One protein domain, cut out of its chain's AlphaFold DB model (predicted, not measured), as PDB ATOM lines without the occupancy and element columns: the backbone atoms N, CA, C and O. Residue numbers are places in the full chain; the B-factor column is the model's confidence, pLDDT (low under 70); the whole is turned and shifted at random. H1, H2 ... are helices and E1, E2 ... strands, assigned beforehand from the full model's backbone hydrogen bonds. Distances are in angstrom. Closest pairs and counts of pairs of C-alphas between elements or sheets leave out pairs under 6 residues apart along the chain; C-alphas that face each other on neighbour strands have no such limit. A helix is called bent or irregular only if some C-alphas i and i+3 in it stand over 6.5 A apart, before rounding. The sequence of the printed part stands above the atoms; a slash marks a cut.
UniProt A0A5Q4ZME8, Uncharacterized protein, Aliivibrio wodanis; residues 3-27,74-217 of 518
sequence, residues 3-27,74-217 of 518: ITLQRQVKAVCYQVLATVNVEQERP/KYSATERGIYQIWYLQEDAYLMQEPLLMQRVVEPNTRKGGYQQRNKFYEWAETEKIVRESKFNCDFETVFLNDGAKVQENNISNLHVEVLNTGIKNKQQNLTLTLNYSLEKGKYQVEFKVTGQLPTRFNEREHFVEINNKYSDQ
ATOM      1  N   ILE A   3    -229.310  20.469  15.145       97.25
ATOM      2  CA  ILE A   3    -227.974  21.032  15.316       97.25
ATOM      3  C   ILE A   3    -227.028  19.854  15.531       97.25
ATOM      4  O   ILE A   3    -227.293  18.985  16.357       97.25
ATOM      5  N   THR A   4    -225.941  19.807  14.774       97.62
ATOM      6  CA  THR A   4    -224.898  18.792  14.921       97.62
ATOM      7  C   THR A   4    -223.575  19.496  15.158       97.62
ATOM      8  O   THR A   4    -223.138  20.244  14.288       97.62
ATOM      9  N   LEU A   5    -222.940  19.266  16.305       97.31
ATOM     10  CA  LEU A   5    -221.613  19.790  16.635       97.31
ATOM     11  C   LEU A   5    -220.606  18.645  16.716       97.31
ATOM     12  O   LEU A   5    -220.959  17.527  17.088       97.31
ATOM     13  N   GLN A   6    -219.353  18.907  16.361       96.56
ATOM     14  CA  GLN A   6    -218.289  17.909  16.327       96.56
ATOM     15  C   GLN A   6    -216.990  18.464  16.896       96.56
ATOM     16  O   GLN A   6    -216.604  19.598  16.596       96.56
ATOM     17  N   ARG A   7    -216.304  17.633  17.684       94.75
ATOM     18  CA  ARG A   7    -214.955  17.905  18.184       94.75
ATOM     19  C   ARG A   7    -214.081  16.663  18.179       94.75
ATOM     20  O   ARG A   7    -214.585  15.539  18.269       94.75
ATOM     21  N   GLN A   8    -212.773  16.871  18.106       93.81
ATOM     22  CA  GLN A   8    -211.811  15.809  18.394       93.81
ATOM     23  C   GLN A   8    -211.602  15.675  19.903       93.81
ATOM     24  O   GLN A   8    -211.359  16.657  20.598       93.81
ATOM     25  N   VAL A   9    -211.660  14.443  20.399       92.75
ATOM     26  CA  VAL A   9    -211.386  14.102  21.800       92.75
ATOM     27  C   VAL A   9    -210.261  13.077  21.867       92.75
ATOM     28  O   VAL A   9    -210.054  12.296  20.937       92.75
ATOM     29  N   LYS A  10    -209.511  13.070  22.967       93.19
ATOM     30  CA  LYS A  10    -208.430  12.104  23.184       93.19
ATOM     31  C   LYS A  10    -208.902  11.013  24.126       93.19
ATOM     32  O   LYS A  10    -209.354  11.306  25.223       93.19
ATOM     33  N   ALA A  11    -208.750   9.762  23.722       93.50
ATOM     34  CA  ALA A  11    -208.876   8.615  24.604       93.50
ATOM     35  C   ALA A  11    -207.497   8.203  25.125       93.50
ATOM     36  O   ALA A  11    -206.518   8.201  24.375       93.50
ATOM     37  N   VAL A  12    -207.425   7.830  26.400       93.00
ATOM     38  CA  VAL A  12    -206.202   7.412  27.089       93.00
ATOM     39  C   VAL A  12    -206.420   6.048  27.723       93.00
ATOM     40  O   VAL A  12    -207.432   5.813  28.381       93.00
ATOM     41  N   CYS A  13    -205.463   5.146  27.515       92.81
ATOM     42  CA  CYS A  13    -205.468   3.817  28.106       92.81
ATOM     43  C   CYS A  13    -204.691   3.813  29.417       92.81
ATOM     44  O   CYS A  13    -203.504   4.151  29.427       92.81
ATOM     45  N   TYR A  14    -205.342   3.361  30.481       91.75
ATOM     46  CA  TYR A  14    -204.763   3.205  31.805       91.75
ATOM     47  C   TYR A  14    -204.659   1.725  32.152       91.75
ATOM     48  O   TYR A  14    -205.585   0.955  31.891       91.75
ATOM     49  N   GLN A  15    -203.541   1.325  32.759       91.94
ATOM     50  CA  GLN A  15    -203.420   0.000  33.354       91.94
ATOM     51  C   GLN A  15    -203.761   0.074  34.841       91.94
ATOM     52  O   GLN A  15    -203.142   0.829  35.588       91.94
ATOM     53  N   VAL A  16    -204.739  -0.722  35.263       92.31
ATOM     54  CA  VAL A  16    -205.311  -0.658  36.607       92.31
ATOM     55  C   VAL A  16    -205.483  -2.038  37.222       92.31
ATOM     56  O   VAL A  16    -205.665  -3.028  36.517       92.31
ATOM     57  N   LEU A  17    -205.460  -2.097  38.550       93.00
ATOM     58  CA  LEU A  17    -205.996  -3.207  39.329       93.00
ATOM     59  C   LEU A  17    -207.412  -2.814  39.728       93.00
ATOM     60  O   LEU A  17    -207.591  -1.808  40.416       93.00
ATOM     61  N   ALA A  18    -208.399  -3.584  39.286       93.88
ATOM     62  CA  ALA A  18    -209.796  -3.265  39.524       93.88
ATOM     63  C   ALA A  18    -210.604  -4.501  39.912       93.88
ATOM     64  O   ALA A  18    -210.301  -5.623  39.493       93.88
ATOM     65  N   THR A  19    -211.654  -4.261  40.688       94.25
ATOM     66  CA  THR A  19    -212.736  -5.209  40.936       94.25
ATOM     67  C   THR A  19    -213.959  -4.751  40.143       94.25
ATOM     68  O   THR A  19    -214.286  -3.574  40.172       94.25
ATOM     69  N   VAL A  20    -214.606  -5.640  39.394       93.62
ATOM     70  CA  VAL A  20    -215.766  -5.327  38.548       93.62
ATOM     71  C   VAL A  20    -216.691  -6.534  38.475       93.62
ATOM     72  O   VAL A  20    -216.240  -7.677  38.478       93.62
ATOM     73  N   ASN A  21    -217.992  -6.294  38.390       92.62
ATOM     74  CA  ASN A  21    -218.965  -7.327  38.077       92.62
ATOM     75  C   ASN A  21    -219.180  -7.361  36.568       92.62
ATOM     76  O   ASN A  21    -219.616  -6.367  35.990       92.62
ATOM     77  N   VAL A  22    -218.912  -8.500  35.940       90.38
ATOM     78  CA  VAL A  22    -219.114  -8.684  34.499       90.38
ATOM     79  C   VAL A  22    -220.327  -9.575  34.283       90.38
ATOM     80  O   VAL A  22    -220.378 -10.695  34.798       90.38
ATOM     81  N   GLU A  23    -221.302  -9.094  33.515       90.44
ATOM     82  CA  GLU A  23    -222.449  -9.899  33.113       90.44
ATOM     83  C   GLU A  23    -222.031 -10.929  32.057       90.44
ATOM     84  O   GLU A  23    -221.438 -10.594  31.031       90.44
ATOM     85  N   GLN A  24    -222.343 -12.198  32.310       89.38
ATOM     86  CA  GLN A  24    -222.012 -13.304  31.418       89.38
ATOM     87  C   GLN A  24    -223.219 -14.218  31.231       89.38
ATOM     88  O   GLN A  24    -224.016 -14.423  32.150       89.38
ATOM     89  N   GLU A  25    -223.338 -14.812  30.044       89.50
ATOM     90  CA  GLU A  25    -224.310 -15.877  29.812       89.50
ATOM     91  C   GLU A  25    -223.925 -17.122  30.613       89.50
ATOM     92  O   GLU A  25    -222.798 -17.616  30.534       89.50
ATOM     93  N   ARG A  26    -224.877 -17.639  31.393       91.00
ATOM     94  CA  ARG A  26    -224.694 -18.823  32.241       91.00
ATOM     95  C   ARG A  26    -225.864 -19.792  32.059       91.00
ATOM     96  O   ARG A  26    -226.660 -19.983  32.983       91.00
ATOM     97  N   PRO A  27    -225.985 -20.432  30.876       91.19
ATOM     98  CA  PRO A  27    -227.053 -21.399  30.610       91.19
ATOM     99  C   PRO A  27    -226.968 -22.619  31.538       91.19
ATOM    100  O   PRO A  27    -227.979 -23.251  31.849       91.19
ATOM    101  N   LYS A  74    -228.575 -14.807  32.316       90.12
ATOM    102  CA  LYS A  74    -227.330 -14.079  32.567       90.12
ATOM    103  C   LYS A  74    -227.046 -13.965  34.056       90.12
ATOM    104  O   LYS A  74    -227.960 -13.861  34.868       90.12
ATOM    105  N   TYR A  75    -225.767 -13.963  34.410       90.81
ATOM    106  CA  TYR A  75    -225.305 -13.813  35.784       90.81
ATOM    107  C   TYR A  75    -224.095 -12.880  35.837       90.81
ATOM    108  O   TYR A  75    -223.170 -13.003  35.035       90.81
ATOM    109  N   SER A  76    -224.113 -11.937  36.780       89.25
ATOM    110  CA  SER A  76    -223.000 -11.019  37.025       89.25
ATOM    111  C   SER A  76    -222.002 -11.664  37.978       89.25
ATOM    112  O   SER A  76    -222.313 -11.853  39.151       89.25
ATOM    113  N   ALA A  77    -220.813 -11.991  37.478       87.19
ATOM    114  CA  ALA A  77    -219.737 -12.546  38.289       87.19
ATOM    115  C   ALA A  77    -218.773 -11.433  38.715       87.19
ATOM    116  O   ALA A  77    -218.312 -10.656  37.876       87.19
ATOM    117  N   THR A  78    -218.456 -11.365  40.009       90.50
ATOM    118  CA  THR A  78    -217.440 -10.441  40.522       90.50
ATOM    119  C   THR A  78    -216.047 -10.947  40.178       90.50
ATOM    120  O   THR A  78    -215.652 -12.055  40.542       90.50
ATOM    121  N   GLU A  79    -215.274 -10.106  39.506       90.00
ATOM    122  CA  GLU A  79    -213.904 -10.365  39.111       90.00
ATOM    123  C   GLU A  79    -212.980  -9.287  39.671       90.00
ATOM    124  O   GLU A  79    -213.236  -8.099  39.509       90.00
ATOM    125  N   ARG A  80    -211.846  -9.706  40.237       92.31
ATOM    126  CA  ARG A  80    -210.717  -8.823  40.532       92.31
ATOM    127  C   ARG A  80    -209.538  -9.178  39.638       92.31
ATOM    128  O   ARG A  80    -209.139 -10.343  39.575       92.31
ATOM    129  N   GLY A  81    -208.967  -8.191  38.958       91.38
ATOM    130  CA  GLY A  81    -207.915  -8.433  37.976       91.38
ATOM    131  C   GLY A  81    -207.195  -7.175  37.510       91.38
ATOM    132  O   GLY A  81    -207.552  -6.056  37.874       91.38
ATOM    133  N   ILE A  82    -206.154  -7.383  36.704       90.81
ATOM    134  CA  ILE A  82    -205.445  -6.301  36.021       90.81
ATOM    135  C   ILE A  82    -206.151  -6.028  34.695       90.81
ATOM    136  O   ILE A  82    -206.340  -6.940  33.887       90.81
ATOM    137  N   TYR A  83    -206.484  -4.766  34.458       91.94
ATOM    138  CA  TYR A  83    -207.170  -4.308  33.261       91.94
ATOM    139  C   TYR A  83    -206.394  -3.207  32.553       91.94
ATOM    140  O   TYR A  83    -205.673  -2.427  33.169       91.94
ATOM    141  N   GLN A  84    -206.577  -3.141  31.242       92.62
ATOM    142  CA  GLN A  84    -206.322  -1.961  30.430       92.62
ATOM    143  C   GLN A  84    -207.670  -1.336  30.093       92.62
ATOM    144  O   GLN A  84    -208.486  -1.980  29.435       92.62
ATOM    145  N   ILE A  85    -207.916  -0.117  30.565       93.62
ATOM    146  CA  ILE A  85    -209.198   0.565  30.381       93.62
ATOM    147  C   ILE A  85    -208.967   1.882  29.652       93.62
ATOM    148  O   ILE A  85    -208.094   2.668  30.022       93.62
ATOM    149  N   TRP A  86    -209.737   2.102  28.591       93.69
ATOM    150  CA  TRP A  86    -209.741   3.341  27.829       93.69
ATOM    151  C   TRP A  86    -210.814   4.289  28.349       93.69
ATOM    152  O   TRP A  86    -211.985   3.919  28.391       93.69
ATOM    153  N   TYR A  87    -210.414   5.519  28.665       91.00
ATOM    154  CA  TYR A  87    -211.307   6.616  29.048       91.00
ATOM    155  C   TYR A  87    -211.048   7.833  28.166       91.00
ATOM    156  O   TYR A  87    -209.949   7.985  27.623       91.00
ATOM    157  N   LEU A  88    -212.022   8.735  28.063       91.00
ATOM    158  CA  LEU A  88    -211.788  10.060  27.495       91.00
ATOM    159  C   LEU A  88    -210.945  10.914  28.454       91.00
ATOM    160  O   LEU A  88    -211.177  10.960  29.661       91.00
ATOM    161  N   GLN A  89    -209.931  11.584  27.917       87.00
ATOM    162  CA  GLN A  89    -209.074  12.501  28.655       87.00
ATOM    163  C   GLN A  89    -209.646  13.909  28.598       87.00
ATOM    164  O   GLN A  89    -209.787  14.467  27.515       87.00
ATOM    165  N   GLU A  90    -209.880  14.482  29.782       75.56
ATOM    166  CA  GLU A  90    -210.182  15.912  29.973       75.56
ATOM    167  C   GLU A  90    -211.415  16.401  29.191       75.56
ATOM    168  O   GLU A  90    -211.574  17.597  28.963       75.56
ATOM    169  N   ASP A  91    -212.309  15.488  28.802       82.81
ATOM    170  CA  ASP A  91    -213.594  15.854  28.219       82.81
ATOM    171  C   ASP A  91    -214.542  16.319  29.326       82.81
ATOM    172  O   ASP A  91    -214.863  15.558  30.234       82.81
ATOM    173  N   ALA A  92    -214.998  17.569  29.251       70.62
ATOM    174  CA  ALA A  92    -215.807  18.186  30.302       70.62
ATOM    175  C   ALA A  92    -217.107  17.426  30.633       70.62
ATOM    176  O   ALA A  92    -217.686  17.675  31.688       70.62
ATOM    177  N   TYR A  93    -217.562  16.529  29.751       74.06
ATOM    178  CA  TYR A  93    -218.880  15.917  29.829       74.06
ATOM    179  C   TYR A  93    -218.840  14.378  29.979       74.06
ATOM    180  O   TYR A  93    -219.452  13.852  30.901       74.06
ATOM    181  N   LEU A  94    -218.062  13.642  29.170       75.81
ATOM    182  CA  LEU A  94    -218.049  12.155  29.164       75.81
ATOM    183  C   LEU A  94    -216.847  11.518  29.896       75.81
ATOM    184  O   LEU A  94    -216.352  10.451  29.532       75.81
ATOM    185  N   MET A  95    -216.304  12.189  30.910       68.25
ATOM    186  CA  MET A  95    -214.985  11.865  31.477       68.25
ATOM    187  C   MET A  95    -214.883  10.551  32.273       68.25
ATOM    188  O   MET A  95    -213.769  10.112  32.564       68.25
ATOM    189  N   GLN A  96    -216.009   9.961  32.678       71.12
ATOM    190  CA  GLN A  96    -216.048   8.880  33.678       71.12
ATOM    191  C   GLN A  96    -216.380   7.505  33.088       71.12
ATOM    192  O   GLN A  96    -216.265   6.488  33.768       71.12
ATOM    193  N   GLU A  97    -216.759   7.455  31.815       82.50
ATOM    194  CA  GLU A  97    -217.291   6.237  31.220       82.50
ATOM    195  C   GLU A  97    -216.181   5.436  30.522       82.50
ATOM    196  O   GLU A  97    -215.459   5.967  29.665       82.50
ATOM    197  N   PRO A  98    -215.998   4.153  30.880       90.25
ATOM    198  CA  PRO A  98    -215.042   3.299  30.197       90.25
ATOM    199  C   PRO A  98    -215.533   2.994  28.776       90.25
ATOM    200  O   PRO A  98    -216.642   2.515  28.568       90.25
ATOM    201  N   LEU A  99    -214.679   3.227  27.778       91.75
ATOM    202  CA  LEU A  99    -215.003   2.975  26.368       91.75
ATOM    203  C   LEU A  99    -214.695   1.532  25.951       91.75
ATOM    204  O   LEU A  99    -215.437   0.907  25.198       91.75
ATOM    205  N   LEU A 100    -213.558   1.019  26.419       93.25
ATOM    206  CA  LEU A 100    -213.042  -0.307  26.094       93.25
ATOM    207  C   LEU A 100    -212.241  -0.826  27.283       93.25
ATOM    208  O   LEU A 100    -211.321  -0.161  27.762       93.25
ATOM    209  N   MET A 101    -212.557  -2.040  27.710       93.75
ATOM    210  CA  MET A 101    -211.859  -2.756  28.766       93.75
ATOM    211  C   MET A 101    -211.191  -4.002  28.201       93.75
ATOM    212  O   MET A 101    -211.793  -4.771  27.460       93.75
ATOM    213  N   GLN A 102    -209.942  -4.236  28.584       91.94
ATOM    214  CA  GLN A 102    -209.215  -5.454  28.261       91.94
ATOM    215  C   GLN A 102    -208.658  -6.074  29.535       91.94
ATOM    216  O   GLN A 102    -207.849  -5.455  30.227       91.94
ATOM    217  N   ARG A 103    -209.034  -7.325  29.811       88.69
ATOM    218  CA  ARG A 103    -208.399  -8.095  30.882       88.69
ATOM    219  C   ARG A 103    -206.977  -8.458  30.467       88.69
ATOM    220  O   ARG A 103    -206.752  -9.025  29.396       88.69
ATOM    221  N   VAL A 104    -206.006  -8.148  31.317       85.75
ATOM    222  CA  VAL A 104    -204.617  -8.551  31.102       85.75
ATOM    223  C   VAL A 104    -204.412  -9.907  31.768       85.75
ATOM    224  O   VAL A 104    -204.520 -10.041  32.986       85.75
ATOM    225  N   VAL A 105    -204.136 -10.928  30.959       80.44
ATOM    226  CA  VAL A 105    -203.916 -12.296  31.442       80.44
ATOM    227  C   VAL A 105    -202.437 -12.504  31.744       80.44
ATOM    228  O   VAL A 105    -201.569 -12.062  30.988       80.44
ATOM    229  N   GLU A 106    -202.154 -13.190  32.848       74.75
ATOM    230  CA  GLU A 106    -200.796 -13.591  33.205       74.75
ATOM    231  C   GLU A 106    -200.186 -14.462  32.083       74.75
ATOM    232  O   GLU A 106    -200.823 -15.422  31.632       74.75
ATOM    233  N   PRO A 107    -198.966 -14.160  31.602       68.62
ATOM    234  CA  PRO A 107    -198.332 -14.941  30.546       68.62
ATOM    235  C   PRO A 107    -198.114 -16.396  30.983       68.62
ATOM    236  O   PRO A 107    -197.635 -16.687  32.079       68.62
ATOM    237  N   ASN A 108    -198.463 -17.330  30.096       62.06
ATOM    238  CA  ASN A 108    -198.467 -18.757  30.401       62.06
ATOM    239  C   ASN A 108    -197.027 -19.282  30.604       62.06
ATOM    240  O   ASN A 108    -196.174 -19.193  29.713       62.06
ATOM    241  N   THR A 109    -196.758 -19.877  31.769       53.03
ATOM    242  CA  THR A 109    -195.417 -20.277  32.254       53.03
ATOM    243  C   THR A 109    -194.699 -21.322  31.394       53.03
ATOM    244  O   THR A 109    -193.502 -21.539  31.557       53.03
ATOM    245  N   ARG A 110    -195.390 -21.962  30.441       54.53
ATOM    246  CA  ARG A 110    -194.772 -22.915  29.499       54.53
ATOM    247  C   ARG A 110    -193.907 -22.251  28.420       54.53
ATOM    248  O   ARG A 110    -193.099 -22.944  27.812       54.53
ATOM    249  N   LYS A 111    -194.075 -20.947  28.163       52.84
ATOM    250  CA  LYS A 111    -193.279 -20.181  27.177       52.84
ATOM    251  C   LYS A 111    -192.517 -18.996  27.783       52.84
ATOM    252  O   LYS A 111    -191.561 -18.529  27.171       52.84
ATOM    253  N   GLY A 112    -192.905 -18.539  28.974       51.00
ATOM    254  CA  GLY A 112    -192.279 -17.418  29.673       51.00
ATOM    255  C   GLY A 112    -191.577 -17.840  30.956       51.00
ATOM    256  O   GLY A 112    -192.213 -18.372  31.863       51.00
ATOM    257  N   GLY A 113    -190.267 -17.599  31.050       62.34
ATOM    258  CA  GLY A 113    -189.503 -17.842  32.279       62.34
ATOM    259  C   GLY A 113    -189.954 -16.953  33.449       62.34
ATOM    260  O   GLY A 113    -190.636 -15.948  33.252       62.34
ATOM    261  N   TYR A 114    -189.516 -17.285  34.671       61.53
ATOM    262  CA  TYR A 114    -189.783 -16.556  35.929       61.53
ATOM    263  C   TYR A 114    -189.652 -15.020  35.813       61.53
ATOM    264  O   TYR A 114    -190.441 -14.274  36.386       61.53
ATOM    265  N   GLN A 115    -188.725 -14.538  34.980       62.25
ATOM    266  CA  GLN A 115    -188.527 -13.113  34.696       62.25
ATOM    267  C   GLN A 115    -189.717 -12.432  33.995       62.25
ATOM    268  O   GLN A 115    -189.987 -11.267  34.269       62.25
ATOM    269  N   GLN A 116    -190.441 -13.117  33.103       63.50
ATOM    270  CA  GLN A 116    -191.637 -12.551  32.457       63.50
ATOM    271  C   GLN A 116    -192.813 -12.461  33.431       63.50
ATOM    272  O   GLN A 116    -193.616 -11.536  33.342       63.50
ATOM    273  N   ARG A 117    -192.879 -13.394  34.386       68.75
ATOM    274  CA  ARG A 117    -193.890 -13.411  35.442       68.75
ATOM    275  C   ARG A 117    -193.658 -12.303  36.469       68.75
ATOM    276  O   ARG A 117    -194.602 -11.608  36.819       68.75
ATOM    277  N   ASN A 118    -192.410 -12.072  36.884       67.12
ATOM    278  CA  ASN A 118    -192.089 -10.954  37.780       67.12
ATOM    279  C   ASN A 118    -192.434  -9.606  37.136       67.12
ATOM    280  O   ASN A 118    -193.129  -8.811  37.754       67.12
ATOM    281  N   LYS A 119    -192.090  -9.406  35.856       68.75
ATOM    282  CA  LYS A 119    -192.443  -8.184  35.108       68.75
ATOM    283  C   LYS A 119    -193.949  -7.916  34.998       68.75
ATOM    284  O   LYS A 119    -194.337  -6.779  34.765       68.75
ATOM    285  N   PHE A 120    -194.798  -8.937  35.128       73.00
ATOM    286  CA  PHE A 120    -196.254  -8.777  35.088       73.00
ATOM    287  C   PHE A 120    -196.803  -8.089  36.351       73.00
ATOM    288  O   PHE A 120    -197.740  -7.296  36.255       73.00
ATOM    289  N   TYR A 121    -196.200  -8.357  37.515       72.06
ATOM    290  CA  TYR A 121    -196.597  -7.782  38.809       72.06
ATOM    291  C   TYR A 121    -195.710  -6.615  39.265       72.06
ATOM    292  O   TYR A 121    -196.029  -5.944  40.244       72.06
ATOM    293  N   GLU A 122    -194.589  -6.376  38.588       71.50
ATOM    294  CA  GLU A 122    -193.629  -5.329  38.931       71.50
ATOM    295  C   GLU A 122    -194.095  -3.975  38.377       71.50
ATOM    296  O   GLU A 122    -193.755  -3.567  37.266       71.50
ATOM    297  N   TRP A 123    -194.942  -3.289  39.148       83.19
ATOM    298  CA  TRP A 123    -195.387  -1.927  38.848       83.19
ATOM    299  C   TRP A 123    -194.443  -0.937  39.523       83.19
ATOM    300  O   TRP A 123    -194.482  -0.766  40.739       83.19
ATOM    301  N   ALA A 124    -193.568  -0.323  38.722       75.12
ATOM    302  CA  ALA A 124    -192.521   0.573  39.209       75.12
ATOM    303  C   ALA A 124    -193.082   1.786  39.969       75.12
ATOM    304  O   ALA A 124    -192.506   2.204  40.971       75.12
ATOM    305  N   GLU A 125    -194.217   2.321  39.515       86.44
ATOM    306  CA  GLU A 125    -194.897   3.456  40.137       86.44
ATOM    307  C   GLU A 125    -196.403   3.196  40.172       86.44
ATOM    308  O   GLU A 125    -196.995   2.768  39.177       86.44
ATOM    309  N   THR A 126    -197.019   3.428  41.333       90.19
ATOM    310  CA  THR A 126    -198.445   3.165  41.547       90.19
ATOM    311  C   THR A 126    -199.112   4.274  42.339       90.19
ATOM    312  O   THR A 126    -198.519   4.851  43.250       90.19
ATOM    313  N   GLU A 127    -200.378   4.518  42.024       91.56
ATOM    314  CA  GLU A 127    -201.246   5.444  42.738       91.56
ATOM    315  C   GLU A 127    -202.461   4.684  43.280       91.56
ATOM    316  O   GLU A 127    -203.098   3.911  42.561       91.56
ATOM    317  N   LYS A 128    -202.786   4.884  44.562       91.12
ATOM    318  CA  LYS A 128    -204.017   4.342  45.149       91.12
ATOM    319  C   LYS A 128    -205.188   5.228  44.774       91.12
ATOM    320  O   LYS A 128    -205.165   6.427  45.033       91.12
ATOM    321  N   ILE A 129    -206.230   4.614  44.238       90.38
ATOM    322  CA  ILE A 129    -207.404   5.325  43.758       90.38
ATOM    323  C   ILE A 129    -208.502   5.277  44.826       90.38
ATOM    324  O   ILE A 129    -208.861   4.218  45.338       90.38
ATOM    325  N   VAL A 130    -209.012   6.449  45.208       87.81
ATOM    326  CA  VAL A 130    -210.125   6.568  46.164       87.81
ATOM    327  C   VAL A 130    -211.455   6.189  45.508       87.81
ATOM    328  O   VAL A 130    -211.602   6.238  44.287       87.81
ATOM    329  N   ARG A 131    -212.457   5.832  46.320       78.44
ATOM    330  CA  ARG A 131    -213.791   5.428  45.829       78.44
ATOM    331  C   ARG A 131    -214.510   6.506  45.016       78.44
ATOM    332  O   ARG A 131    -215.255   6.169  44.111       78.44
ATOM    333  N   GLU A 132    -214.242   7.775  45.283       81.31
ATOM    334  CA  GLU A 132    -214.849   8.914  44.575       81.31
ATOM    335  C   GLU A 132    -214.093   9.287  43.287       81.31
ATOM    336  O   GLU A 132    -214.308  10.343  42.699       81.31
ATOM    337  N   SER A 133    -213.160   8.441  42.848       84.31
ATOM    338  CA  SER A 133    -212.400   8.679  41.629       84.31
ATOM    339  C   SER A 133    -213.242   8.513  40.368       84.31
ATOM    340  O   SER A 133    -214.019   7.568  40.250       84.31
ATOM    341  N   LYS A 134    -212.946   9.351  39.367       82.19
ATOM    342  CA  LYS A 134    -213.482   9.290  37.996       82.19
ATOM    343  C   LYS A 134    -213.266   7.957  37.269       82.19
ATOM    344  O   LYS A 134    -213.827   7.756  36.204       82.19
ATOM    345  N   PHE A 135    -212.392   7.092  37.786       85.25
ATOM    346  CA  PHE A 135    -212.132   5.775  37.203       85.25
ATOM    347  C   PHE A 135    -213.133   4.704  37.663       85.25
ATOM    348  O   PHE A 135    -213.161   3.617  37.087       85.25
ATOM    349  N   ASN A 136    -213.926   4.990  38.700       85.62
ATOM    350  CA  ASN A 136    -214.956   4.081  39.189       85.62
ATOM    351  C   ASN A 136    -216.270   4.302  38.432       85.62
ATOM    352  O   ASN A 136    -216.566   5.419  38.019       85.62
ATOM    353  N   CYS A 137    -217.056   3.241  38.262       84.88
ATOM    354  CA  CYS A 137    -218.340   3.287  37.563       84.88
ATOM    355  C   CYS A 137    -219.311   2.258  38.161       84.88
ATOM    356  O   CYS A 137    -218.944   1.102  38.378       84.88
ATOM    357  N   ASP A 138    -220.558   2.661  38.412       82.69
ATOM    358  CA  ASP A 138    -221.564   1.795  39.036       82.69
ATOM    359  C   ASP A 138    -222.222   0.833  38.041       82.69
ATOM    360  O   ASP A 138    -222.457  -0.329  38.379       82.69
ATOM    361  N   PHE A 139    -222.509   1.286  36.819       78.56
ATOM    362  CA  PHE A 139    -223.100   0.474  35.757       78.56
ATOM    363  C   PHE A 139    -222.798   1.076  34.386       78.56
ATOM    364  O   PHE A 139    -223.015   2.267  34.197       78.56
ATOM    365  N   GLU A 140    -222.358   0.252  33.433       79.38
ATOM    366  CA  GLU A 140    -222.107   0.689  32.055       79.38
ATOM    367  C   GLU A 140    -222.201  -0.475  31.058       79.38
ATOM    368  O   GLU A 140    -221.923  -1.627  31.407       79.38
ATOM    369  N   THR A 141    -222.540  -0.176  29.801       83.81
ATOM    370  CA  THR A 141    -222.298  -1.086  28.674       83.81
ATOM    371  C   THR A 141    -220.946  -0.752  28.051       83.81
ATOM    372  O   THR A 141    -220.776   0.302  27.446       83.81
ATOM    373  N   VAL A 142    -219.978  -1.662  28.152       87.50
ATOM    374  CA  VAL A 142    -218.618  -1.437  27.643       87.50
ATOM    375  C   VAL A 142    -218.211  -2.519  26.653       87.50
ATOM    376  O   VAL A 142    -218.599  -3.683  26.780       87.50
ATOM    377  N   PHE A 143    -217.358  -2.171  25.691       88.75
ATOM    378  CA  PHE A 143    -216.637  -3.183  24.927       88.75
ATOM    379  C   PHE A 143    -215.643  -3.894  25.847       88.75
ATOM    380  O   PHE A 143    -214.700  -3.280  26.344       88.75
ATOM    381  N   LEU A 144    -215.830  -5.193  26.072       88.12
ATOM    382  CA  LEU A 144    -214.938  -6.010  26.886       88.12
ATOM    383  C   LEU A 144    -214.179  -7.006  26.008       88.12
ATOM    384  O   LEU A 144    -214.779  -7.805  25.290       88.12
ATOM    385  N   ASN A 145    -212.852  -6.974  26.105       87.19
ATOM    386  CA  ASN A 145    -211.960  -7.996  25.578       87.19
ATOM    387  C   ASN A 145    -211.629  -9.018  26.679       87.19
ATOM    388  O   ASN A 145    -210.903  -8.706  27.630       87.19
ATOM    389  N   ASP A 146    -212.131 -10.244  26.517       75.62
ATOM    390  CA  ASP A 146    -211.895 -11.381  27.421       75.62
ATOM    391  C   ASP A 146    -210.597 -12.164  27.118       75.62
ATOM    392  O   ASP A 146    -210.273 -13.140  27.794       75.62
ATOM    393  N   GLY A 147    -209.837 -11.723  26.112       73.69
ATOM    394  CA  GLY A 147    -208.626 -12.357  25.595       73.69
ATOM    395  C   GLY A 147    -208.843 -13.155  24.306       73.69
ATOM    396  O   GLY A 147    -207.866 -13.421  23.601       73.69
ATOM    397  N   ALA A 148    -210.089 -13.501  23.964       74.12
ATOM    398  CA  ALA A 148    -210.448 -14.267  22.769       74.12
ATOM    399  C   ALA A 148    -211.340 -13.480  21.796       74.12
ATOM    400  O   ALA A 148    -211.145 -13.578  20.583       74.12
ATOM    401  N   LYS A 149    -212.285 -12.684  22.312       81.94
ATOM    402  CA  LYS A 149    -213.169 -11.811  21.524       81.94
ATOM    403  C   LYS A 149    -213.413 -10.466  22.214       81.94
ATOM    404  O   LYS A 149    -213.254 -10.342  23.423       81.94
ATOM    405  N   VAL A 150    -213.808  -9.463  21.426       85.62
ATOM    406  CA  VAL A 150    -214.367  -8.202  21.931       85.62
ATOM    407  C   VAL A 150    -215.859  -8.242  21.676       85.62
ATOM    408  O   VAL A 150    -216.287  -8.543  20.563       85.62
ATOM    409  N   GLN A 151    -216.636  -7.933  22.702       87.94
ATOM    410  CA  GLN A 151    -218.082  -7.789  22.605       87.94
ATOM    411  C   GLN A 151    -218.564  -6.730  23.593       87.94
ATOM    412  O   GLN A 151    -217.895  -6.466  24.593       87.94
ATOM    413  N   GLU A 152    -219.719  -6.137  23.317       88.81
ATOM    414  CA  GLU A 152    -220.410  -5.301  24.295       88.81
ATOM    415  C   GLU A 152    -220.911  -6.179  25.442       88.81
ATOM    416  O   GLU A 152    -221.595  -7.180  25.219       88.81
ATOM    417  N   ASN A 153    -220.553  -5.807  26.666       88.12
ATOM    418  CA  ASN A 153    -220.999  -6.459  27.885       88.12
ATOM    419  C   ASN A 153    -221.452  -5.404  28.892       88.12
ATOM    420  O   ASN A 153    -220.850  -4.336  29.011       88.12
ATOM    421  N   ASN A 154    -222.466  -5.757  29.677       89.88
ATOM    422  CA  ASN A 154    -222.850  -4.972  30.839       89.88
ATOM    423  C   ASN A 154    -221.851  -5.230  31.967       89.88
ATOM    424  O   ASN A 154    -221.576  -6.383  32.324       89.88
ATOM    425  N   ILE A 155    -221.335  -4.154  32.544       90.50
ATOM    426  CA  ILE A 155    -220.527  -4.185  33.755       90.50
ATOM    427  C   ILE A 155    -221.231  -3.424  34.873       90.50
ATOM    428  O   ILE A 155    -222.023  -2.517  34.628       90.50
ATOM    429  N   SER A 156    -220.937  -3.788  36.117       90.25
ATOM    430  CA  SER A 156    -221.349  -3.010  37.286       90.25
ATOM    431  C   SER A 156    -220.280  -2.995  38.368       90.25
ATOM    432  O   SER A 156    -219.423  -3.878  38.414       90.25
ATOM    433  N   ASN A 157    -220.339  -2.003  39.256       89.75
ATOM    434  CA  ASN A 157    -219.422  -1.829  40.383       89.75
ATOM    435  C   ASN A 157    -217.942  -1.914  39.971       89.75
ATOM    436  O   ASN A 157    -217.155  -2.605  40.622       89.75
ATOM    437  N   LEU A 158    -217.562  -1.253  38.874       92.19
ATOM    438  CA  LEU A 158    -216.162  -1.085  38.510       92.19
ATOM    439  C   LEU A 158    -215.489  -0.210  39.569       92.19
ATOM    440  O   LEU A 158    -215.719   0.995  39.649       92.19
ATOM    441  N   HIS A 159    -214.638  -0.836  40.368       93.62
ATOM    442  CA  HIS A 159    -213.839  -0.198  41.395       93.62
ATOM    443  C   HIS A 159    -212.355  -0.359  41.079       93.62
ATOM    444  O   HIS A 159    -211.779  -1.437  41.239       93.62
ATOM    445  N   VAL A 160    -211.733   0.728  40.636       92.31
ATOM    446  CA  VAL A 160    -210.292   0.823  40.440       92.31
ATOM    447  C   VAL A 160    -209.623   1.038  41.793       92.31
ATOM    448  O   VAL A 160    -209.862   2.031  42.473       92.31
ATOM    449  N   GLU A 161    -208.765   0.095  42.175       92.88
ATOM    450  CA  GLU A 161    -208.040   0.110  43.448       92.88
ATOM    451  C   GLU A 161    -206.680   0.800  43.303       92.88
ATOM    452  O   GLU A 161    -206.266   1.599  44.148       92.88
ATOM    453  N   VAL A 162    -205.960   0.462  42.229       92.50
ATOM    454  CA  VAL A 162    -204.589   0.918  41.985       92.50
ATOM    455  C   VAL A 162    -204.417   1.244  40.511       92.50
ATOM    456  O   VAL A 162    -204.773   0.441  39.648       92.50
ATOM    457  N   LEU A 163    -203.824   2.399  40.234       91.69
ATOM    458  CA  LEU A 163    -203.401   2.827  38.910       91.69
ATOM    459  C   LEU A 163    -201.887   2.636  38.759       91.69
ATOM    460  O   LEU A 163    -201.125   3.014  39.648       91.69
ATOM    461  N   ASN A 164    -201.443   2.072  37.636       89.94
ATOM    462  CA  ASN A 164    -200.025   1.989  37.288       89.94
ATOM    463  C   ASN A 164    -199.601   3.250  36.521       89.94
ATOM    464  O   ASN A 164    -199.914   3.394  35.338       89.94
ATOM    465  N   THR A 165    -198.893   4.161  37.189       86.12
ATOM    466  CA  THR A 165    -198.437   5.436  36.608       86.12
ATOM    467  C   THR A 165    -197.085   5.318  35.910       86.12
ATOM    468  O   THR A 165    -196.735   6.173  35.101       86.12
ATOM    469  N   GLY A 166    -196.341   4.235  36.163       75.75
ATOM    470  CA  GLY A 166    -195.001   4.019  35.611       75.75
ATOM    471  C   GLY A 166    -194.986   3.613  34.133       75.75
ATOM    472  O   GLY A 166    -193.918   3.473  33.535       75.75
ATOM    473  N   ILE A 167    -196.154   3.398  33.518       77.00
ATOM    474  CA  ILE A 167    -196.283   3.057  32.099       77.00
ATOM    475  C   ILE A 167    -196.750   4.279  31.319       77.00
ATOM    476  O   ILE A 167    -197.725   4.938  31.669       77.00
ATOM    477  N   LYS A 168    -196.091   4.545  30.186       80.38
ATOM    478  CA  LYS A 168    -196.544   5.575  29.251       80.38
ATOM    479  C   LYS A 168    -197.922   5.203  28.703       80.38
ATOM    480  O   LYS A 168    -198.045   4.252  27.927       80.38
ATOM    481  N   ASN A 169    -198.934   5.978  29.079       83.12
ATOM    482  CA  ASN A 169    -200.298   5.763  28.615       83.12
ATOM    483  C   ASN A 169    -200.375   5.862  27.087       83.12
ATOM    484  O   ASN A 169    -199.839   6.793  26.473       83.12
ATOM    485  N   LYS A 170    -201.061   4.897  26.466       89.88
ATOM    486  CA  LYS A 170    -201.413   4.985  25.046       89.88
ATOM    487  C   LYS A 170    -202.498   6.041  24.873       89.88
ATOM    488  O   LYS A 170    -203.372   6.162  25.729       89.88
ATOM    489  N   GLN A 171    -202.450   6.766  23.760       93.38
ATOM    490  CA  GLN A 171    -203.436   7.786  23.421       93.38
ATOM    491  C   GLN A 171    -203.955   7.564  22.007       93.38
ATOM    492  O   GLN A 171    -203.196   7.143  21.135       93.38
ATOM    493  N   GLN A 172    -205.229   7.863  21.788       94.56
ATOM    494  CA  GLN A 172    -205.877   7.728  20.491       94.56
ATOM    495  C   GLN A 172    -206.904   8.844  20.306       94.56
ATOM    496  O   GLN A 172    -207.654   9.153  21.228       94.56
ATOM    497  N   ASN A 173    -206.947   9.449  19.121       94.62
ATOM    498  CA  ASN A 173    -207.957  10.461  18.813       94.62
ATOM    499  C   ASN A 173    -209.270   9.777  18.426       94.62
ATOM    500  O   ASN A 173    -209.273   8.853  17.608       94.62
ATOM    501  N   LEU A 174    -210.367  10.261  18.996       94.88
ATOM    502  CA  LEU A 174    -211.738   9.896  18.662       94.88
ATOM    503  C   LEU A 174    -212.512  11.160  18.274       94.88
ATOM    504  O   LEU A 174    -212.088  12.285  18.535       94.88
ATOM    505  N   THR A 175    -213.674  10.974  17.660       95.31
ATOM    506  CA  THR A 175    -214.594  12.062  17.327       95.31
ATOM    507  C   THR A 175    -215.817  11.991  18.225       95.31
ATOM    508  O   THR A 175    -216.496  10.964  18.258       95.31
ATOM    509  N   LEU A 176    -216.121  13.096  18.901       95.00
ATOM    510  CA  LEU A 176    -217.352  13.283  19.655       95.00
ATOM    511  C   LEU A 176    -218.297  14.152  18.825       95.00
ATOM    512  O   LEU A 176    -217.943  15.255  18.406       95.00
ATOM    513  N   THR A 177    -219.488  13.628  18.555       96.25
ATOM    514  CA  THR A 177    -220.567  14.330  17.855       96.25
ATOM    515  C   THR A 177    -221.725  14.556  18.815       96.25
ATOM    516  O   THR A 177    -222.264  13.593  19.349       96.25
ATOM    517  N   LEU A 178    -222.130  15.808  18.989       95.81
ATOM    518  CA  LEU A 178    -223.365  16.185  19.663       95.81
ATOM    519  C   LEU A 178    -224.457  16.385  18.613       95.81
ATOM    520  O   LEU A 178    -224.291  17.176  17.686       95.81
ATOM    521  N   ASN A 179    -225.577  15.689  18.763       96.44
ATOM    522  CA  ASN A 179    -226.805  15.926  18.025       96.44
ATOM    523  C   ASN A 179    -227.841  16.514  18.971       96.44
ATOM    524  O   ASN A 179    -228.199  15.913  19.978       96.44
ATOM    525  N   TYR A 180    -228.340  17.683  18.608       95.56
ATOM    526  CA  TYR A 180    -229.353  18.397  19.352       95.56
ATOM    527  C   TYR A 180    -230.544  18.647  18.431       95.56
ATOM    528  O   TYR A 180    -230.413  19.296  17.390       95.56
ATOM    529  N   SER A 181    -231.711  18.111  18.769       94.88
ATOM    530  CA  SER A 181    -232.910  18.229  17.940       94.88
ATOM    531  C   SER A 181    -234.076  18.823  18.723       94.88
ATOM    532  O   SER A 181    -234.165  18.715  19.943       94.88
ATOM    533  N   LEU A 182    -234.975  19.486  17.996       92.38
ATOM    534  CA  LEU A 182    -236.271  19.926  18.503       92.38
ATOM    535  C   LEU A 182    -237.348  19.358  17.584       92.38
ATOM    536  O   LEU A 182    -237.497  19.804  16.435       92.38
ATOM    537  N   GLU A 183    -238.095  18.390  18.111       88.38
ATOM    538  CA  GLU A 183    -239.183  17.697  17.427       88.38
ATOM    539  C   GLU A 183    -240.460  17.752  18.265       88.38
ATOM    540  O   GLU A 183    -240.483  17.365  19.430       88.38
ATOM    541  N   LYS A 184    -241.556  18.245  17.671       84.44
ATOM    542  CA  LYS A 184    -242.875  18.346  18.332       84.44
ATOM    543  C   LYS A 184    -242.827  19.039  19.709       84.44
ATOM    544  O   LYS A 184    -243.557  18.656  20.619       84.44
ATOM    545  N   GLY A 185    -241.966  20.049  19.857       83.75
ATOM    546  CA  GLY A 185    -241.801  20.804  21.104       83.75
ATOM    547  C   GLY A 185    -240.983  20.092  22.185       83.75
ATOM    548  O   GLY A 185    -240.954  20.566  23.312       83.75
ATOM    549  N   LYS A 186    -240.339  18.962  21.869       89.06
ATOM    550  CA  LYS A 186    -239.435  18.256  22.778       89.06
ATOM    551  C   LYS A 186    -238.010  18.320  22.254       89.06
ATOM    552  O   LYS A 186    -237.768  18.038  21.078       89.06
ATOM    553  N   TYR A 187    -237.096  18.686  23.140       91.81
ATOM    554  CA  TYR A 187    -235.669  18.642  22.874       91.81
ATOM    555  C   TYR A 187    -235.137  17.219  23.047       91.81
ATOM    556  O   TYR A 187    -235.587  16.488  23.932       91.81
ATOM    557  N   GLN A 188    -234.193  16.834  22.196       94.12
ATOM    558  CA  GLN A 188    -233.416  15.606  22.338       94.12
ATOM    559  C   GLN A 188    -231.938  15.954  22.208       94.12
ATOM    560  O   GLN A 188    -231.544  16.633  21.255       94.12
ATOM    561  N   VAL A 189    -231.146  15.490  23.169       94.50
ATOM    562  CA  VAL A 189    -229.703  15.712  23.234       94.50
ATOM    563  C   VAL A 189    -229.030  14.348  23.206       94.50
ATOM    564  O   VAL A 189    -229.254  13.516  24.083       94.50
ATOM    565  N   GLU A 190    -228.238  14.099  22.168       94.75
ATOM    566  CA  GLU A 190    -227.536  12.836  21.972       94.75
ATOM    567  C   GLU A 190    -226.058  13.077  21.687       94.75
ATOM    568  O   GLU A 190    -225.695  13.749  20.718       94.75
ATOM    569  N   PHE A 191    -225.194  12.452  22.473       93.25
ATOM    570  CA  PHE A 191    -223.770  12.382  22.198       93.25
ATOM    571  C   PHE A 191    -223.432  11.062  21.532       93.25
ATOM    572  O   PHE A 191    -223.987  10.009  21.843       93.25
ATOM    573  N   LYS A 192    -222.481  11.120  20.610       94.31
ATOM    574  CA  LYS A 192    -221.974   9.958  19.904       94.31
ATOM    575  C   LYS A 192    -220.457  10.016  19.860       94.31
ATOM    576  O   LYS A 192    -219.896  10.911  19.227       94.31
ATOM    577  N   VAL A 193    -219.805   9.048  20.493       93.38
ATOM    578  CA  VAL A 193    -218.347   8.898  20.456       93.38
ATOM    579  C   VAL A 193    -218.005   7.832  19.428       93.38
ATOM    580  O   VAL A 193    -218.449   6.690  19.525       93.38
ATOM    581  N   THR A 194    -217.224   8.218  18.422       95.19
ATOM    582  CA  THR A 194    -216.833   7.337  17.320       95.19
ATOM    583  C   THR A 194    -215.335   7.333  17.086       95.19
ATOM    584  O   THR A 194    -214.676   8.369  17.182       95.19
ATOM    585  N   GLY A 195    -214.799   6.175  16.722       94.69
ATOM    586  CA  GLY A 195    -213.415   6.026  16.296       94.69
ATOM    587  C   GLY A 195    -212.939   4.596  16.477       94.69
ATOM    588  O   GLY A 195    -213.745   3.677  16.581       94.69
ATOM    589  N   GLN A 196    -211.627   4.399  16.500       94.88
ATOM    590  CA  GLN A 196    -211.034   3.076  16.653       94.88
ATOM    591  C   GLN A 196    -210.090   3.067  17.841       94.88
ATOM    592  O   GLN A 196    -209.216   3.928  17.923       94.88
ATOM    593  N   LEU A 197    -210.241   2.090  18.733       94.00
ATOM    594  CA  LEU A 197    -209.343   1.894  19.869       94.00
ATOM    595  C   LEU A 197    -208.526   0.609  19.707       94.00
ATOM    596  O   LEU A 197    -209.086  -0.431  19.345       94.00
ATOM    597  N   PRO A 198    -207.209   0.646  19.975       92.81
ATOM    598  CA  PRO A 198    -206.383  -0.542  19.883       92.81
ATOM    599  C   PRO A 198    -206.572  -1.459  21.098       92.81
ATOM    600  O   PRO A 198    -206.587  -1.029  22.253       92.81
ATOM    601  N   THR A 199    -206.632  -2.757  20.825       89.50
ATOM    602  CA  THR A 199    -206.675  -3.847  21.801       89.50
ATOM    603  C   THR A 199    -205.729  -4.967  21.372       89.50
ATOM    604  O   THR A 199    -205.313  -5.029  20.216       89.50
ATOM    605  N   ARG A 200    -205.350  -5.863  22.285       82.94
ATOM    606  CA  ARG A 200    -204.485  -7.008  21.956       82.94
ATOM    607  C   ARG A 200    -205.233  -8.334  22.015       82.94
ATOM    608  O   ARG A 200    -205.819  -8.655  23.041       82.94
ATOM    609  N   PHE A 201    -205.084  -9.135  20.963       74.44
ATOM    610  CA  PHE A 201    -205.477 -10.545  20.896       74.44
ATOM    611  C   PHE A 201    -204.279 -11.388  20.496       74.44
ATOM    612  O   PHE A 201    -203.639 -11.076  19.494       74.44
ATOM    613  N   ASN A 202    -203.993 -12.467  21.231       69.00
ATOM    614  CA  ASN A 202    -202.912 -13.403  20.888       69.00
ATOM    615  C   ASN A 202    -201.594 -12.683  20.526       69.00
ATOM    616  O   ASN A 202    -200.985 -12.967  19.497       69.00
ATOM    617  N   GLU A 203    -201.205 -11.692  21.339       71.44
ATOM    618  CA  GLU A 203    -200.001 -10.857  21.158       71.44
ATOM    619  C   GLU A 203    -199.999  -9.932  19.918       71.44
ATOM    620  O   GLU A 203    -199.025  -9.217  19.689       71.44
ATOM    621  N   ARG A 204    -201.097  -9.861  19.154       79.62
ATOM    622  CA  ARG A 204    -201.280  -8.953  18.009       79.62
ATOM    623  C   ARG A 204    -202.244  -7.815  18.332       79.62
ATOM    624  O   ARG A 204    -203.270  -8.016  18.984       79.62
ATOM    625  N   GLU A 205    -201.921  -6.619  17.854       86.19
ATOM    626  CA  GLU A 205    -202.784  -5.444  17.989       86.19
ATOM    627  C   GLU A 205    -203.921  -5.490  16.959       86.19
ATOM    628  O   GLU A 205    -203.702  -5.810  15.792       86.19
ATOM    629  N   HIS A 206    -205.133  -5.210  17.420       88.62
ATOM    630  CA  HIS A 206    -206.362  -5.133  16.639       88.62
ATOM    631  C   HIS A 206    -207.078  -3.832  16.991       88.62
ATOM    632  O   HIS A 206    -206.903  -3.312  18.092       88.62
ATOM    633  N   PHE A 207    -207.907  -3.328  16.084       91.31
ATOM    634  CA  PHE A 207    -208.695  -2.121  16.307       91.31
ATOM    635  C   PHE A 207    -210.165  -2.478  16.495       91.31
ATOM    636  O   PHE A 207    -210.733  -3.224  15.700       91.31
ATOM    637  N   VAL A 208    -210.759  -1.945  17.558       91.81
ATOM    638  CA  VAL A 208    -212.187  -2.054  17.857       91.81
ATOM    639  C   VAL A 208    -212.844  -0.746  17.450       91.81
ATOM    640  O   VAL A 208    -212.384   0.322  17.855       91.81
ATOM    641  N   GLU A 209    -213.899  -0.828  16.648       93.31
ATOM    642  CA  GLU A 209    -214.731   0.326  16.326       93.31
ATOM    643  C   GLU A 209    -215.584   0.696  17.544       93.31
ATOM    644  O   GLU A 209    -216.367  -0.113  18.031       93.31
ATOM    645  N   ILE A 210    -215.409   1.919  18.035       92.62
ATOM    646  CA  ILE A 210    -216.208   2.503  19.109       92.62
ATOM    647  C   ILE A 210    -217.336   3.305  18.475       92.62
ATOM    648  O   ILE A 210    -217.104   4.079  17.542       92.62
ATOM    649  N   ASN A 211    -218.549   3.118  18.984       91.50
ATOM    650  CA  ASN A 211    -219.761   3.762  18.487       91.50
ATOM    651  C   ASN A 211    -220.769   3.988  19.626       91.50
ATOM    652  O   ASN A 211    -221.954   3.670  19.506       91.50
ATOM    653  N   ASN A 212    -220.278   4.510  20.747       88.44
ATOM    654  CA  ASN A 212    -221.076   4.680  21.952       88.44
ATOM    655  C   ASN A 212    -222.033   5.859  21.782       88.44
ATOM    656  O   ASN A 212    -221.680   6.884  21.183       88.44
ATOM    657  N   LYS A 213    -223.248   5.701  22.305       90.38
ATOM    658  CA  LYS A 213    -224.297   6.716  22.274       90.38
ATOM    659  C   LYS A 213    -224.754   7.014  23.685       90.38
ATOM    660  O   LYS A 213    -225.056   6.091  24.434       90.38
ATOM    661  N   TYR A 214    -224.890   8.296  23.972       87.88
ATOM    662  CA  TYR A 214    -225.319   8.804  25.264       87.88
ATOM    663  C   TYR A 214    -226.454   9.780  25.046       87.88
ATOM    664  O   TYR A 214    -226.468  10.513  24.055       87.88
ATOM    665  N   SER A 215    -227.412   9.783  25.958       88.56
ATOM    666  CA  SER A 215    -228.534  10.711  25.924       88.56
ATOM    667  C   SER A 215    -228.497  11.584  27.159       88.56
ATOM    668  O   SER A 215    -228.231  11.088  28.250       88.56
ATOM    669  N   ASP A 216    -228.801  12.862  26.973       88.62
ATOM    670  CA  ASP A 216    -228.870  13.832  28.056       88.62
ATOM    671  C   ASP A 216    -230.178  14.626  28.017       88.62
ATOM    672  O   ASP A 216    -230.956  14.581  27.055       88.62
ATOM    673  N   GLN A 217    -230.423  15.351  29.098       88.50
ATOM    674  CA  GLN A 217    -231.475  16.330  29.219       88.50
ATOM    675  C   GLN A 217    -231.110  17.625  28.491       88.50
ATOM    676  O   GLN A 217    -229.957  17.937  28.196       88.50
TER     677      GLN A 217
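What this domain is: This is residues 3 to 27 and 74 to 217 of the 518 residues of an uncharacterized protein of Aliivibrio wodanis (UniProt A0A5Q4ZME8). A small closed barrel of five strands, the short E3 and the bent E1, E2, E5 and E6, lies in the middle of the length, and E7, E8 and E9 join the first half of E1 in a long sheet that reaches well past the barrel at one end. At the other end the loop after E3 and the short helix H1 reach out, and residues 110 to 115 stick out freely; the last residues of E1 and the first of E2 run on as a two-stranded ribbon to the cut. The printed part has 169 residues, with nine named strands and one named helix in the order E1, E2, E3, H1, E4, E5, E6, E7, E8, E9, and its class is mostly strand. The sheet is mixed, with E3 and E5 parallel and its other neighbour pairs antiparallel. The whole is compact by its radius of gyration of the C-alphas, 17.6 A, yet elongated in outline, spanning 65 by 40 by 33 A.

Where its parts are: Find C-alpha 3 at (-227.974, 21.032, 15.316); there E1 begins, and it runs through residues 3 to 25, 39.8 A from first to last C-alpha, with a bend of 110 degrees at residue 17. After the cut, E2 takes residues 74 to 89, spans 32.5 A and bends by 94 degrees at residue 80. Next come E3, residues 100 to 103, H1, residues 114 to 121, with C-alpha 114 at (-189.783, -16.556, 35.929), and E4, residues 126 to 128. E5 holds residues 137 to 145 and bends by 78 degrees at residue 140; E6 holds residues 150 to 164 and bends by 109 degrees at residue 153. Then look for three long strands: E7, residues 170 to 183, 40.6 A; E8, residues 186 to 201, 44.6 A, bending by 53 degrees at residue 198; and E9, residues 204 to 216, 37.2 A, ending at C-alpha 216 at (-228.870, 13.832, 28.056).

How they stand to each other: Start with the closed barrel, round whose ring run E1, E2, E3, E5, E6 and back to E1. E1 and E2 are antiparallel, with N 14 and O 85 at 2.9 A. E2 and E3 form a hairpin, with N 84 and O 102 at 2.8 A. E3 and E5 are parallel, with N 101 and O 143 at 2.8 A. E5 and E6 form a hairpin, with N 142 and O 153 at 2.9 A. E6 and E1 close the ring, antiparallel, with N 21 and O 156 at 2.8 A. The pairing of E1 is staggered: on the side away from E2, E7 lies beside its residues 3 to 13 and E6 beside its residues 15 to 23. Between E1 and E7, look at N 7 and O 176, 3.0 A. E7, E8 and E9 form a meander, each strand the antiparallel neighbour of the one before, with N 179 and O 190 at 2.8 A and N 197 and O 208 at 2.9 A. E4 is antiparallel to E6, on the same side of it as E5, with N 127 and O 163 at 2.9 A. H1 is not on the barrel, and in its backbone 3 of 4 O i to N i+4 pairs are within hydrogen-bond range.

The domain as a whole: The two C-alphas farthest apart are those of Gly 113 and Gly 185, 66.0 A. Residues 28 to 73 are not printed, and C-alphas 27 and 74 are 7.6 A apart across the cut. Of the links that are printed whole, none is long. The mean pLDDT of the printed part is 86.0; it is under 70 at residue 95, residues 107 to 119 and residue 202.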